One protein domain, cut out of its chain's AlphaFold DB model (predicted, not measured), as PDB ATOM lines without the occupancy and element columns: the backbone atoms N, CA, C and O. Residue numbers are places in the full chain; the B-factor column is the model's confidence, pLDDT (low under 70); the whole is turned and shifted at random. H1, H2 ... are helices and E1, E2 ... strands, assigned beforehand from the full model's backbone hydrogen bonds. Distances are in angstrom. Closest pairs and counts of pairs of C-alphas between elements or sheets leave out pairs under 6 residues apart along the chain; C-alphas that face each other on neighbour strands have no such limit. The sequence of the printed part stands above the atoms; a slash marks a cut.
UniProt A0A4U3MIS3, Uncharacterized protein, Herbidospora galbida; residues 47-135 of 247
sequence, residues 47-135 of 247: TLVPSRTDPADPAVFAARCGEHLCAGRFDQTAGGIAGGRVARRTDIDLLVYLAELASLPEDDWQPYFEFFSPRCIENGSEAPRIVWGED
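This is residues 47 to 135 of the 247 residues of an uncharacterized protein of Herbidospora galbida (UniProt A0A4U3MIS3). With little regular structure, this is a two-strand antiparallel hairpin, E2 and E3, amid long loops; H1 has residues 94 to 98 over one face and short E1 lies farther off beyond the other. The 89 printed residues have one named helix and three named strands, in the order E1, H1, E2, E3; the class is mixed, with only 26 residues in named elements. The whole is compact, radius of gyration of the C-alphas 12.2 A, spanning 33 by 28 by 22 A.

Look first at the hairpin of E2, residues 116 to 121, and E3, residues 129 to 134: N 119 and O 131 are within hydrogen-bond range at 3.0 A. From H1, residues 92 to 102, with every O i to N i+4 pair within range, the closest C-alphas to E2 are Leu 94 and Pro 118, 7.4 A. E1, residues 63 to 65, pairs with no named strand.

Find C-alpha 116 at (108.895, 109.900, 137.832); E2 runs 14.4 A. E3, 15.2 A, ends at (107.549, 112.552, 134.396). H1 measures 15.3 A, E1 7.0 A.

The printed part has no cut. The links E1 to H1 and H1 to E2 are long. Look for pLDDT under 70 at residues 123 to 125.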
ATOM      1  N   THR A  47     115.926 124.624 130.013       98.00
ATOM      2  CA  THR A  47     117.095 124.092 130.737       98.00
ATOM      3  C   THR A  47     116.647 123.090 131.789       98.00
ATOM      4  O   THR A  47     115.511 123.162 132.251       98.00
ATOM      5  N   LEU A  48     117.511 122.145 132.166       97.88
ATOM      6  CA  LEU A  48     117.303 121.385 133.399       97.88
ATOM      7  C   LEU A  48     117.707 122.278 134.568       97.88
ATOM      8  O   LEU A  48     118.774 122.896 134.530       97.88
ATOM      9  N   VAL A  49     116.854 122.377 135.583       96.62
ATOM     10  CA  VAL A  49     117.211 123.112 136.801       96.62
ATOM     11  C   VAL A  49     118.263 122.341 137.594       96.62
ATOM     12  O   VAL A  49     118.284 121.110 137.515       96.62
ATOM     13  N   PRO A  50     119.101 123.032 138.390       96.44
ATOM     14  CA  PRO A  50     119.963 122.359 139.344       96.44
ATOM     15  C   PRO A  50     119.151 121.437 140.245       96.44
ATOM     16  O   PRO A  50     118.115 121.837 140.794       96.44
ATOM     17  N   SER A  51     119.651 120.215 140.367       96.06
ATOM     18  CA  SER A  51     119.061 119.162 141.166       96.06
ATOM     19  C   SER A  51     118.929 119.581 142.630       96.06
ATOM     20  O   SER A  51     119.882 120.072 143.235       96.06
ATOM     21  N   ARG A  52     117.746 119.388 143.221       96.94
ATOM     22  CA  ARG A  52     117.502 119.607 144.658       96.94
ATOM     23  C   ARG A  52     116.831 118.388 145.270       96.94
ATOM     24  O   ARG A  52     115.821 117.917 144.747       96.94
ATOM     25  N   THR A  53     117.379 117.911 146.385       97.94
ATOM     26  CA  THR A  53     116.876 116.749 147.136       97.94
ATOM     27  C   THR A  53     116.264 117.113 148.488       97.94
ATOM     28  O   THR A  53     115.898 116.220 149.247       97.94
ATOM     29  N   ASP A  54     116.100 118.405 148.796       97.50
ATOM     30  CA  ASP A  54     115.333 118.840 149.965       97.50
ATOM     31  C   ASP A  54     113.853 118.452 149.779       97.50
ATOM     32  O   ASP A  54     113.227 118.919 148.827       97.50
ATOM     33  N   PRO A  55     113.248 117.641 150.666       96.88
ATOM     34  CA  PRO A  55     111.839 117.272 150.568       96.88
ATOM     35  C   PRO A  55     110.860 118.452 150.640       96.88
ATOM     36  O   PRO A  55     109.691 118.271 150.306       96.88
ATOM     37  N   ALA A  56     111.279 119.635 151.103       95.81
ATOM     38  CA  ALA A  56     110.452 120.842 151.108       95.81
ATOM     39  C   ALA A  56     110.429 121.572 149.753       95.81
ATOM     40  O   ALA A  56     109.438 122.236 149.447       95.81
ATOM     41  N   ASP A  57     111.484 121.435 148.951       96.75
ATOM     42  CA  ASP A  57     111.619 122.043 147.624       96.75
ATOM     43  C   ASP A  57     112.467 121.146 146.699       96.75
ATOM     44  O   ASP A  57     113.579 121.512 146.294       96.75
ATOM     45  N   PRO A  58     111.986 119.930 146.371       97.81
ATOM     46  CA  PRO A  58     112.735 119.055 145.489       97.81
ATOM     47  C   PRO A  58     112.686 119.598 144.063       97.81
ATOM     48  O   PRO A  58     111.718 120.239 143.649       97.81
ATOM     49  N   ALA A  59     113.702 119.284 143.275       97.38
ATOM     50  CA  ALA A  59     113.696 119.503 141.838       97.38
ATOM     51  C   ALA A  59     114.660 118.520 141.191       97.38
ATOM     52  O   ALA A  59     115.834 118.817 141.025       97.38
ATOM     53  N   VAL A  60     114.171 117.332 140.852       97.81
ATOM     54  CA  VAL A  60     114.978 116.287 140.213       97.81
ATOM     55  C   VAL A  60     114.544 116.162 138.758       97.81
ATOM     56  O   VAL A  60     113.353 116.034 138.476       97.81
ATOM     57  N   PHE A  61     115.505 116.245 137.832       97.75
ATOM     58  CA  PHE A  61     115.286 116.160 136.378       97.75
ATOM     59  C   PHE A  61     114.125 117.026 135.856       97.75
ATOM     60  O   PHE A  61     113.370 116.626 134.966       97.75
ATOM     61  N   ALA A  62     113.940 118.210 136.440       97.56
ATOM     62  CA  ALA A  62     112.875 119.131 136.070       97.56
ATOM     63  C   ALA A  62     113.378 120.166 135.062       97.56
ATOM     64  O   ALA A  62     114.461 120.731 135.216       97.56
ATOM     65  N   ALA A  63     112.584 120.427 134.027       97.94
ATOM     66  CA  ALA A  63     112.874 121.480 133.066       97.94
ATOM     67  C   ALA A  63     112.306 122.832 133.513       97.94
ATOM     68  O   ALA A  63     111.255 122.892 134.151       97.94
ATOM     69  N   ARG A  64     112.967 123.920 133.124       97.12
ATOM     70  CA  ARG A  64     112.530 125.305 133.326       97.12
ATOM     71  C   ARG A  64     112.638 126.105 132.034       97.12
ATOM     72  O   ARG A  64     113.572 125.899 131.261       97.12
ATOM     73  N   CYS A  65     111.706 127.036 131.847       96.56
ATOM     74  CA  CYS A  65     111.738 128.061 130.808       96.56
ATOM     75  C   CYS A  65     111.287 129.396 131.419       96.56
ATOM     76  O   CYS A  65     110.147 129.520 131.869       96.56
ATOM     77  N   GLY A  66     112.192 130.379 131.483       94.25
ATOM     78  CA  GLY A  66     111.967 131.597 132.267       94.25
ATOM     79  C   GLY A  66     111.695 131.266 133.740       94.25
ATOM     80  O   GLY A  66     112.425 130.478 134.340       94.25
ATOM     81  N   GLU A  67     110.614 131.812 134.292       92.25
ATOM     82  CA  GLU A  67     110.174 131.554 135.672       92.25
ATOM     83  C   GLU A  67     109.362 130.253 135.822       92.25
ATOM     84  O   GLU A  67     109.062 129.819 136.932       92.25
ATOM     85  N   HIS A  68     108.999 129.593 134.719       93.69
ATOM     86  CA  HIS A  68     108.107 128.438 134.760       93.69
ATOM     87  C   HIS A  68     108.889 127.137 134.936       93.69
ATOM     88  O   HIS A  68     109.812 126.850 134.172       93.69
ATOM     89  N   LEU A  69     108.489 126.322 135.916       95.50
ATOM     90  CA  LEU A  69     108.992 124.962 136.107       95.50
ATOM     91  C   LEU A  69     108.013 123.949 135.507       95.50
ATOM     92  O   LEU A  69     106.804 124.025 135.729       95.50
ATOM     93  N   CYS A  70     108.528 122.974 134.766       96.56
ATOM     94  CA  CYS A  70     107.711 121.897 134.236       96.56
ATOM     95  C   CYS A  70     107.279 120.963 135.367       96.56
ATOM     96  O   CYS A  70     108.102 120.426 136.109       96.56
ATOM     97  N   ALA A  71     105.971 120.736 135.457       95.69
ATOM     98  CA  ALA A  71     105.398 119.786 136.397       95.69
ATOM     99  C   ALA A  71     105.649 118.324 136.005       95.69
ATOM    100  O   ALA A  71     105.511 117.445 136.852       95.69
ATOM    101  N   GLY A  72     106.004 118.069 134.741       95.69
ATOM    102  CA  GLY A  72     105.951 116.744 134.140       95.69
ATOM    103  C   GLY A  72     104.517 116.210 134.074       95.69
ATOM    104  O   GLY A  72     103.600 116.678 134.753       95.69
ATOM    105  N   ARG A  73     104.301 115.187 133.252       95.44
ATOM    106  CA  ARG A  73     102.989 114.536 133.184       95.44
ATOM    107  C   ARG A  73     102.792 113.699 134.445       95.44
ATOM    108  O   ARG A  73     103.605 112.816 134.709       95.44
ATOM    109  N   PHE A  74     101.740 113.964 135.213       94.19
ATOM    110  CA  PHE A  74     101.465 113.233 136.452       94.19
ATOM    111  C   PHE A  74      99.983 112.986 136.730       94.19
ATOM    112  O   PHE A  74      99.666 112.066 137.471       94.19
ATOM    113  N   ASP A  75      99.064 113.779 136.179       90.38
ATOM    114  CA  ASP A  75      97.650 113.643 136.532       90.38
ATOM    115  C   ASP A  75      96.970 112.588 135.660       90.38
ATOM    116  O   ASP A  75      96.395 112.902 134.619       90.38
ATOM    117  N   GLN A  76      97.028 111.324 136.085       85.94
ATOM    118  CA  GLN A  76      96.388 110.213 135.376       85.94
ATOM    119  C   GLN A  76      94.889 110.452 135.134       85.94
ATOM    120  O   GLN A  76      94.370 110.043 134.096       85.94
ATOM    121  N   THR A  77      94.191 111.121 136.058       84.38
ATOM    122  CA  THR A  77      92.742 111.354 135.941       84.38
ATOM    123  C   THR A  77      92.402 112.321 134.812       84.38
ATOM    124  O   THR A  77      91.338 112.210 134.207       84.38
ATOM    125  N   ALA A  78      93.344 113.200 134.472       81.56
ATOM    126  CA  ALA A  78      93.253 114.145 133.369       81.56
ATOM    127  C   ALA A  78      93.981 113.675 132.089       81.56
ATOM    128  O   ALA A  78      94.080 114.440 131.132       81.56
ATOM    129  N   GLY A  79      94.478 112.429 132.044       81.25
ATOM    130  CA  GLY A  79      95.172 111.847 130.881       81.25
ATOM    131  C   GLY A  79      96.705 111.822 130.969       81.25
ATOM    132  O   GLY A  79      97.377 111.552 129.974       81.25
ATOM    133  N   GLY A  80      97.268 112.132 132.139       85.12
ATOM    134  CA  GLY A  80      98.686 111.996 132.460       85.12
ATOM    135  C   GLY A  80      99.107 110.534 132.668       85.12
ATOM    136  O   GLY A  80      98.385 109.594 132.338       85.12
ATOM    137  N   ILE A  81     100.305 110.321 133.215       88.69
ATOM    138  CA  ILE A  81     100.882 108.974 133.357       88.69
ATOM    139  C   ILE A  81     100.410 108.322 134.654       88.69
ATOM    140  O   ILE A  81     100.454 108.935 135.720       88.69
ATOM    141  N   ALA A  82     100.022 107.049 134.566       88.81
ATOM    142  CA  ALA A  82      99.675 106.247 135.730       88.81
ATOM    143  C   ALA A  82     100.825 106.175 136.747       88.81
ATOM    144  O   ALA A  82     101.964 105.901 136.380       88.81
ATOM    145  N   GLY A  83     100.509 106.410 138.021       87.06
ATOM    146  CA  GLY A  83     101.485 106.468 139.117       87.06
ATOM    147  C   GLY A  83     102.000 107.876 139.438       87.06
ATOM    148  O   GLY A  83     102.486 108.099 140.547       87.06
ATOM    149  N   GLY A  84     101.822 108.841 138.531       92.31
ATOM    150  CA  GLY A  84     102.061 110.249 138.826       92.31
ATOM    151  C   GLY A  84     101.041 110.772 139.837       92.31
ATOM    152  O   GLY A  84      99.885 110.342 139.860       92.31
ATOM    153  N   ARG A  85     101.474 111.668 140.728       94.12
ATOM    154  CA  ARG A  85     100.619 112.194 141.803       94.12
ATOM    155  C   ARG A  85     101.196 113.443 142.451       94.12
ATOM    156  O   ARG A  85     102.401 113.689 142.411       94.12
ATOM    157  N   VAL A  86     100.333 114.173 143.149       95.31
ATOM    158  CA  VAL A  86     100.763 115.135 144.169       95.31
ATOM    159  C   VAL A  86     101.371 114.365 145.348       95.31
ATOM    160  O   VAL A  86     100.873 113.304 145.738       95.31
ATOM    161  N   ALA A  87     102.454 114.893 145.907       95.81
ATOM    162  CA  ALA A  87     103.136 114.351 147.071       95.81
ATOM    163  C   ALA A  87     103.126 115.342 148.231       95.81
ATOM    164  O   ALA A  87     103.012 116.556 148.051       95.81
ATOM    165  N   ARG A  88     103.266 114.813 149.443       96.31
ATOM    166  CA  ARG A  88     103.554 115.608 150.636       96.31
ATOM    167  C   ARG A  88     105.033 115.473 150.956       96.31
ATOM    168  O   ARG A  88     105.602 114.398 150.816       96.31
ATOM    169  N   ARG A  89     105.626 116.531 151.510       96.62
ATOM    170  CA  ARG A  89     107.023 116.528 151.992       96.62
ATOM    171  C   ARG A  89     107.332 115.448 153.044       96.62
ATOM    172  O   ARG A  89     108.487 115.212 153.356       96.62
ATOM    173  N   THR A  90     106.298 114.848 153.634       97.06
ATOM    174  CA  THR A  90     106.386 113.782 154.642       97.06
ATOM    175  C   THR A  90     106.094 112.390 154.079       97.06
ATOM    176  O   THR A  90     106.030 111.439 154.855       97.06
ATOM    177  N   ASP A  91     105.829 112.257 152.776       98.06
ATOM    178  CA  ASP A  91     105.578 110.951 152.166       98.06
ATOM    179  C   ASP A  91     106.847 110.088 152.258       98.06
ATOM    180  O   ASP A  91     107.946 110.541 151.937       98.06
ATOM    181  N   ILE A  92     106.702 108.841 152.716       97.94
ATOM    182  CA  ILE A  92     107.844 107.952 152.985       97.94
ATOM    183  C   ILE A  92     108.629 107.658 151.704       97.94
ATOM    184  O   ILE A  92     109.854 107.692 151.724       97.94
ATOM    185  N   ASP A  93     107.940 107.395 150.594       96.81
ATOM    186  CA  ASP A  93     108.584 107.101 149.311       96.81
ATOM    187  C   ASP A  93     109.379 108.297 148.767       96.81
ATOM    188  O   ASP A  93     110.487 108.115 148.273       96.81
ATOM    189  N   LEU A  94     108.874 109.520 148.943       98.06
ATOM    190  CA  LEU A  94     109.599 110.752 148.626       98.06
ATOM    191  C   LEU A  94     110.871 110.882 149.464       98.06
ATOM    192  O   LEU A  94     111.942 111.118 148.910       98.06
ATOM    193  N   LEU A  95     110.755 110.728 150.783       98.44
ATOM    194  CA  LEU A  95     111.888 110.858 151.698       98.44
ATOM    195  C   LEU A  95     112.975 109.821 151.404       98.44
ATOM    196  O   LEU A  95     114.151 110.174 151.351       98.44
ATOM    197  N   VAL A  96     112.584 108.563 151.190       98.12
ATOM    198  CA  VAL A  96     113.514 107.470 150.878       98.12
ATOM    199  C   VAL A  96     114.209 107.720 149.543       98.12
ATOM    200  O   VAL A  96     115.435 107.691 149.495       98.12
ATOM    201  N   TYR A  97     113.455 108.036 148.489       98.19
ATOM    202  CA  TYR A  97     114.017 108.291 147.162       98.19
ATOM    203  C   TYR A  97     114.984 109.481 147.155       98.19
ATOM    204  O   TYR A  97     116.085 109.389 146.621       98.19
ATOM    205  N   LEU A  98     114.614 110.603 147.781       98.31
ATOM    206  CA  LEU A  98     115.481 111.782 147.833       98.31
ATOM    207  C   LEU A  98     116.757 111.536 148.650       98.31
ATOM    208  O   LEU A  98     117.822 112.017 148.264       98.31
ATOM    209  N   ALA A  99     116.664 110.780 149.749       98.12
ATOM    210  CA  ALA A  99     117.829 110.388 150.538       98.12
ATOM    211  C   ALA A  99     118.756 109.436 149.767       98.12
ATOM    212  O   ALA A  99     119.975 109.574 149.853       98.12
ATOM    213  N   GLU A 100     118.189 108.507 148.990       97.69
ATOM    214  CA  GLU A 100     118.945 107.619 148.105       97.69
ATOM    215  C   GLU A 100     119.719 108.425 147.059       97.69
ATOM    216  O   GLU A 100     120.941 108.301 146.984       97.69
ATOM    217  N   LEU A 101     119.053 109.331 146.335       97.88
ATOM    218  CA  LEU A 101     119.722 110.214 145.374       97.88
ATOM    219  C   LEU A 101     120.825 111.050 146.032       97.88
ATOM    220  O   LEU A 101     121.936 111.117 145.520       97.88
ATOM    221  N   ALA A 102     120.560 111.637 147.202       97.25
ATOM    222  CA  ALA A 102     121.550 112.438 147.924       97.25
ATOM    223  C   ALA A 102     122.798 111.637 148.352       97.25
ATOM    224  O   ALA A 102     123.828 112.236 148.662       97.25
ATOM    225  N   SER A 103     122.715 110.303 148.383       97.31
ATOM    226  CA  SER A 103     123.840 109.412 148.688       97.31
ATOM    227  C   SER A 103     124.655 108.985 147.461       97.31
ATOM    228  O   SER A 103     125.717 108.381 147.621       97.31
ATOM    229  N   LEU A 104     124.183 109.304 146.251       97.06
ATOM    230  CA  LEU A 104     124.779 108.895 144.981       97.06
ATOM    231  C   LEU A 104     125.339 110.099 144.200       97.06
ATOM    232  O   LEU A 104     124.809 111.209 144.310       97.06
ATOM    233  N   PRO A 105     126.369 109.896 143.357       96.19
ATOM    234  CA  PRO A 105     126.756 110.869 142.335       96.19
ATOM    235  C   PRO A 105     125.590 111.177 141.381       96.19
ATOM    236  O   PRO A 105     124.852 110.268 141.008       96.19
ATOM    237  N   GLU A 106     125.443 112.434 140.941       94.00
ATOM    238  CA  GLU A 106     124.328 112.851 140.063       94.00
ATOM    239  C   GLU A 106     124.249 112.068 138.743       94.00
ATOM    240  O   GLU A 106     123.153 111.822 138.242       94.00
ATOM    241  N   ASP A 107     125.388 111.625 138.203       94.44
ATOM    242  CA  ASP A 107     125.439 110.827 136.970       94.44
ATOM    243  C   ASP A 107     124.775 109.444 137.121       94.44
ATOM    244  O   ASP A 107     124.321 108.865 136.132       94.44
ATOM    245  N   ASP A 108     124.663 108.940 138.354       96.38
ATOM    246  CA  ASP A 108     124.033 107.654 138.668       96.38
ATOM    247  C   ASP A 108     122.540 107.795 139.006       96.38
ATOM    248  O   ASP A 108     121.837 106.795 139.169       96.38
ATOM    249  N   TRP A 109     122.023 109.023 139.111       97.19
ATOM    250  CA  TRP A 109     120.636 109.256 139.498       97.19
ATOM    251  C   TRP A 109     119.657 108.707 138.453       97.19
ATOM    252  O   TRP A 109     119.759 108.974 137.248       97.19
ATOM    253  N   GLN A 110     118.640 107.991 138.932       97.12
ATOM    254  CA  GLN A 110     117.575 107.418 138.109       97.12
ATOM    255  C   GLN A 110     116.204 107.924 138.558       97.12
ATOM    256  O   GLN A 110     116.009 108.156 139.749       97.12
ATOM    257  N   PRO A 111     115.245 108.091 137.632       96.31
ATOM    258  CA  PRO A 111     113.882 108.452 137.984       96.31
ATOM    259  C   PRO A 111     113.209 107.318 138.770       96.31
ATOM    260  O   PRO A 111     113.405 106.131 138.499       96.31
ATOM    261  N   TYR A 112     112.363 107.693 139.724       94.31
ATOM    262  CA  TYR A 112     111.524 106.787 140.494       94.31
ATOM    263  C   TYR A 112     110.591 105.991 139.573       94.31
ATOM    264  O   TYR A 112     109.858 106.563 138.760       94.31
ATOM    265  N   PHE A 113     110.634 104.661 139.695       90.12
ATOM    266  CA  PHE A 113     109.970 103.726 138.780       90.12
ATOM    267  C   PHE A 113     110.244 104.015 137.295       90.12
ATOM    268  O   PHE A 113     109.333 103.910 136.486       90.12
ATOM    269  N   GLU A 114     111.464 104.419 136.929       88.88
ATOM    270  CA  GLU A 114     111.889 104.708 135.543       88.88
ATOM    271  C   GLU A 114     111.196 105.906 134.861       88.88
ATOM    272  O   GLU A 114     111.599 106.314 133.772       88.88
ATOM    273  N   PHE A 115     110.185 106.512 135.490       90.44
ATOM    274  CA  PHE A 115     109.379 107.569 134.874       90.44
ATOM    275  C   PHE A 115     109.351 108.855 135.678       90.44
ATOM    276  O   PHE A 115     109.351 109.929 135.080       90.44
ATOM    277  N   PHE A 116     109.287 108.770 137.006       96.50
ATOM    278  CA  PHE A 116     108.895 109.900 137.832       96.50
ATOM    279  C   PHE A 116     110.066 110.553 138.547       96.50
ATOM    280  O   PHE A 116     111.026 109.921 138.965       96.50
ATOM    281  N   SER A 117     109.983 111.857 138.743       96.75
ATOM    282  CA  SER A 117     110.908 112.580 139.613       96.75
ATOM    283  C   SER A 117     110.142 113.635 140.414       96.75
ATOM    284  O   SER A 117     109.136 114.180 139.938       96.75
ATOM    285  N   PRO A 118     110.532 113.896 141.662       97.69
ATOM    286  CA  PRO A 118     109.846 114.866 142.484       97.69
ATOM    287  C   PRO A 118     110.288 116.275 142.101       97.69
ATOM    288  O   PRO A 118     111.468 116.540 141.852       97.69
ATOM    289  N   ARG A 119     109.325 117.190 142.068       97.81
ATOM    290  CA  ARG A 119     109.588 118.618 141.901       97.81
ATOM    291  C   ARG A 119     108.549 119.465 142.620       97.81
ATOM    292  O   ARG A 119     107.375 119.097 142.640       97.81
ATOM    293  N   CYS A 120     108.974 120.579 143.198       96.62
ATOM    294  CA  CYS A 120     108.084 121.594 143.739       96.62
ATOM    295  C   CYS A 120     107.699 122.569 142.626       96.62
ATOM    296  O   CYS A 120     108.567 123.213 142.041       96.62
ATOM    297  N   ILE A 121     106.410 122.647 142.305       92.88
ATOM    298  CA  ILE A 121     105.886 123.582 141.309       92.88
ATOM    299  C   ILE A 121     105.153 124.737 141.980       92.88
ATOM    300  O   ILE A 121     104.372 124.541 142.913       92.88
ATOM    301  N   GLU A 122     105.375 125.928 141.435       85.00
ATOM    302  CA  GLU A 122     104.656 127.151 141.766       85.00
ATOM    303  C   GLU A 122     103.740 127.495 140.591       85.00
ATOM    304  O   GLU A 122     104.202 127.708 139.469       85.00
ATOM    305  N   ASN A 123     102.429 127.526 140.828       68.31
ATOM    306  CA  ASN A 123     101.441 127.883 139.811       68.31
ATOM    307  C   ASN A 123     100.815 129.236 140.157       68.31
ATOM    308  O   ASN A 123      99.668 129.313 140.600       68.31
ATOM    309  N   GLY A 124     101.580 130.313 139.972       68.50
ATOM    310  CA  GLY A 124     101.089 131.676 140.179       68.50
ATOM    311  C   GLY A 124     100.644 131.932 141.621       68.50
ATOM    312  O   GLY A 124     101.475 131.993 142.519       68.50
ATOM    313  N   SER A 125      99.339 132.123 141.835       56.66
ATOM    314  CA  SER A 125      98.749 132.437 143.146       56.66
ATOM    315  C   SER A 125      98.475 131.217 144.032       56.66
ATOM    316  O   SER A 125      98.074 131.383 145.186       56.66
ATOM    317  N   GLU A 126      98.659 129.998 143.520       73.94
ATOM    318  CA  GLU A 126      98.484 128.781 144.311       73.94
ATOM    319  C   GLU A 126      99.689 128.516 145.220       73.94
ATOM    320  O   GLU A 126     100.832 128.832 144.888       73.94
ATOM    321  N   ALA A 127      99.435 127.878 146.366       82.12
ATOM    322  CA  ALA A 127     100.508 127.415 147.236       82.12
ATOM    323  C   ALA A 127     101.416 126.413 146.487       82.12
ATOM    324  O   ALA A 127     100.892 125.561 145.757       82.12
ATOM    325  N   PRO A 128     102.747 126.467 146.694       89.81
ATOM    326  CA  PRO A 128     103.668 125.509 146.099       89.81
ATOM    327  C   PRO A 128     103.259 124.070 146.425       89.81
ATOM    328  O   PRO A 128     102.867 123.761 147.556       89.81
ATOM    329  N   ARG A 129     103.350 123.180 145.435       93.88
ATOM    330  CA  ARG A 129     103.016 121.760 145.611       93.88
ATOM    331  C   ARG A 129     104.090 120.857 145.038       93.88
ATOM    332  O   ARG A 129     104.651 121.133 143.983       93.88
ATOM    333  N   ILE A 130     104.325 119.738 145.712       97.19
ATOM    334  CA  ILE A 130     105.268 118.720 145.253       97.19
ATOM    335  C   ILE A 130     104.515 117.730 144.376       97.19
ATOM    336  O   ILE A 130     103.431 117.269 144.736       97.19
ATOM    337  N   VAL A 131     105.089 117.394 143.226       96.75
ATOM    338  CA  VAL A 131     104.518 116.420 142.296       96.75
ATOM    339  C   VAL A 131     105.561 115.401 141.863       96.75
ATOM    340  O   VAL A 131     106.725 115.737 141.637       96.75
ATOM    341  N   TRP A 132     105.118 114.159 141.695       97.50
ATOM    342  CA  TRP A 132     105.832 113.116 140.965       97.50
ATOM    343  C   TRP A 132     105.541 113.268 139.473       97.50
ATOM    344  O   TRP A 132     104.666 112.604 138.925       97.50
ATOM    345  N   GLY A 133     106.243 114.209 138.846       96.88
ATOM    346  CA  GLY A 133     106.181 114.465 137.406       96.88
ATOM    347  C   GLY A 133     106.957 113.439 136.599       96.88
ATOM    348  O   GLY A 133     107.886 112.846 137.137       96.88
ATOM    349  N   GLU A 134     106.645 113.258 135.317       97.12
ATOM    350  CA  GLU A 134     107.549 112.552 134.396       97.12
ATOM    351  C   GLU A 134     108.912 113.267 134.281       97.12
ATOM    352  O   GLU A 134     108.982 114.497 134.323       97.12
ATOM    353  N   ASP A 135     109.993 112.506 134.123       97.00
ATOM    354  CA  ASP A 135     111.338 112.990 133.794       97.00
ATOM    355  C   ASP A 135     111.334 113.880 132.531       97.00
ATOM    356  O   ASP A 135     110.817 113.497 131.475       97.00
TER     357      ASP A 135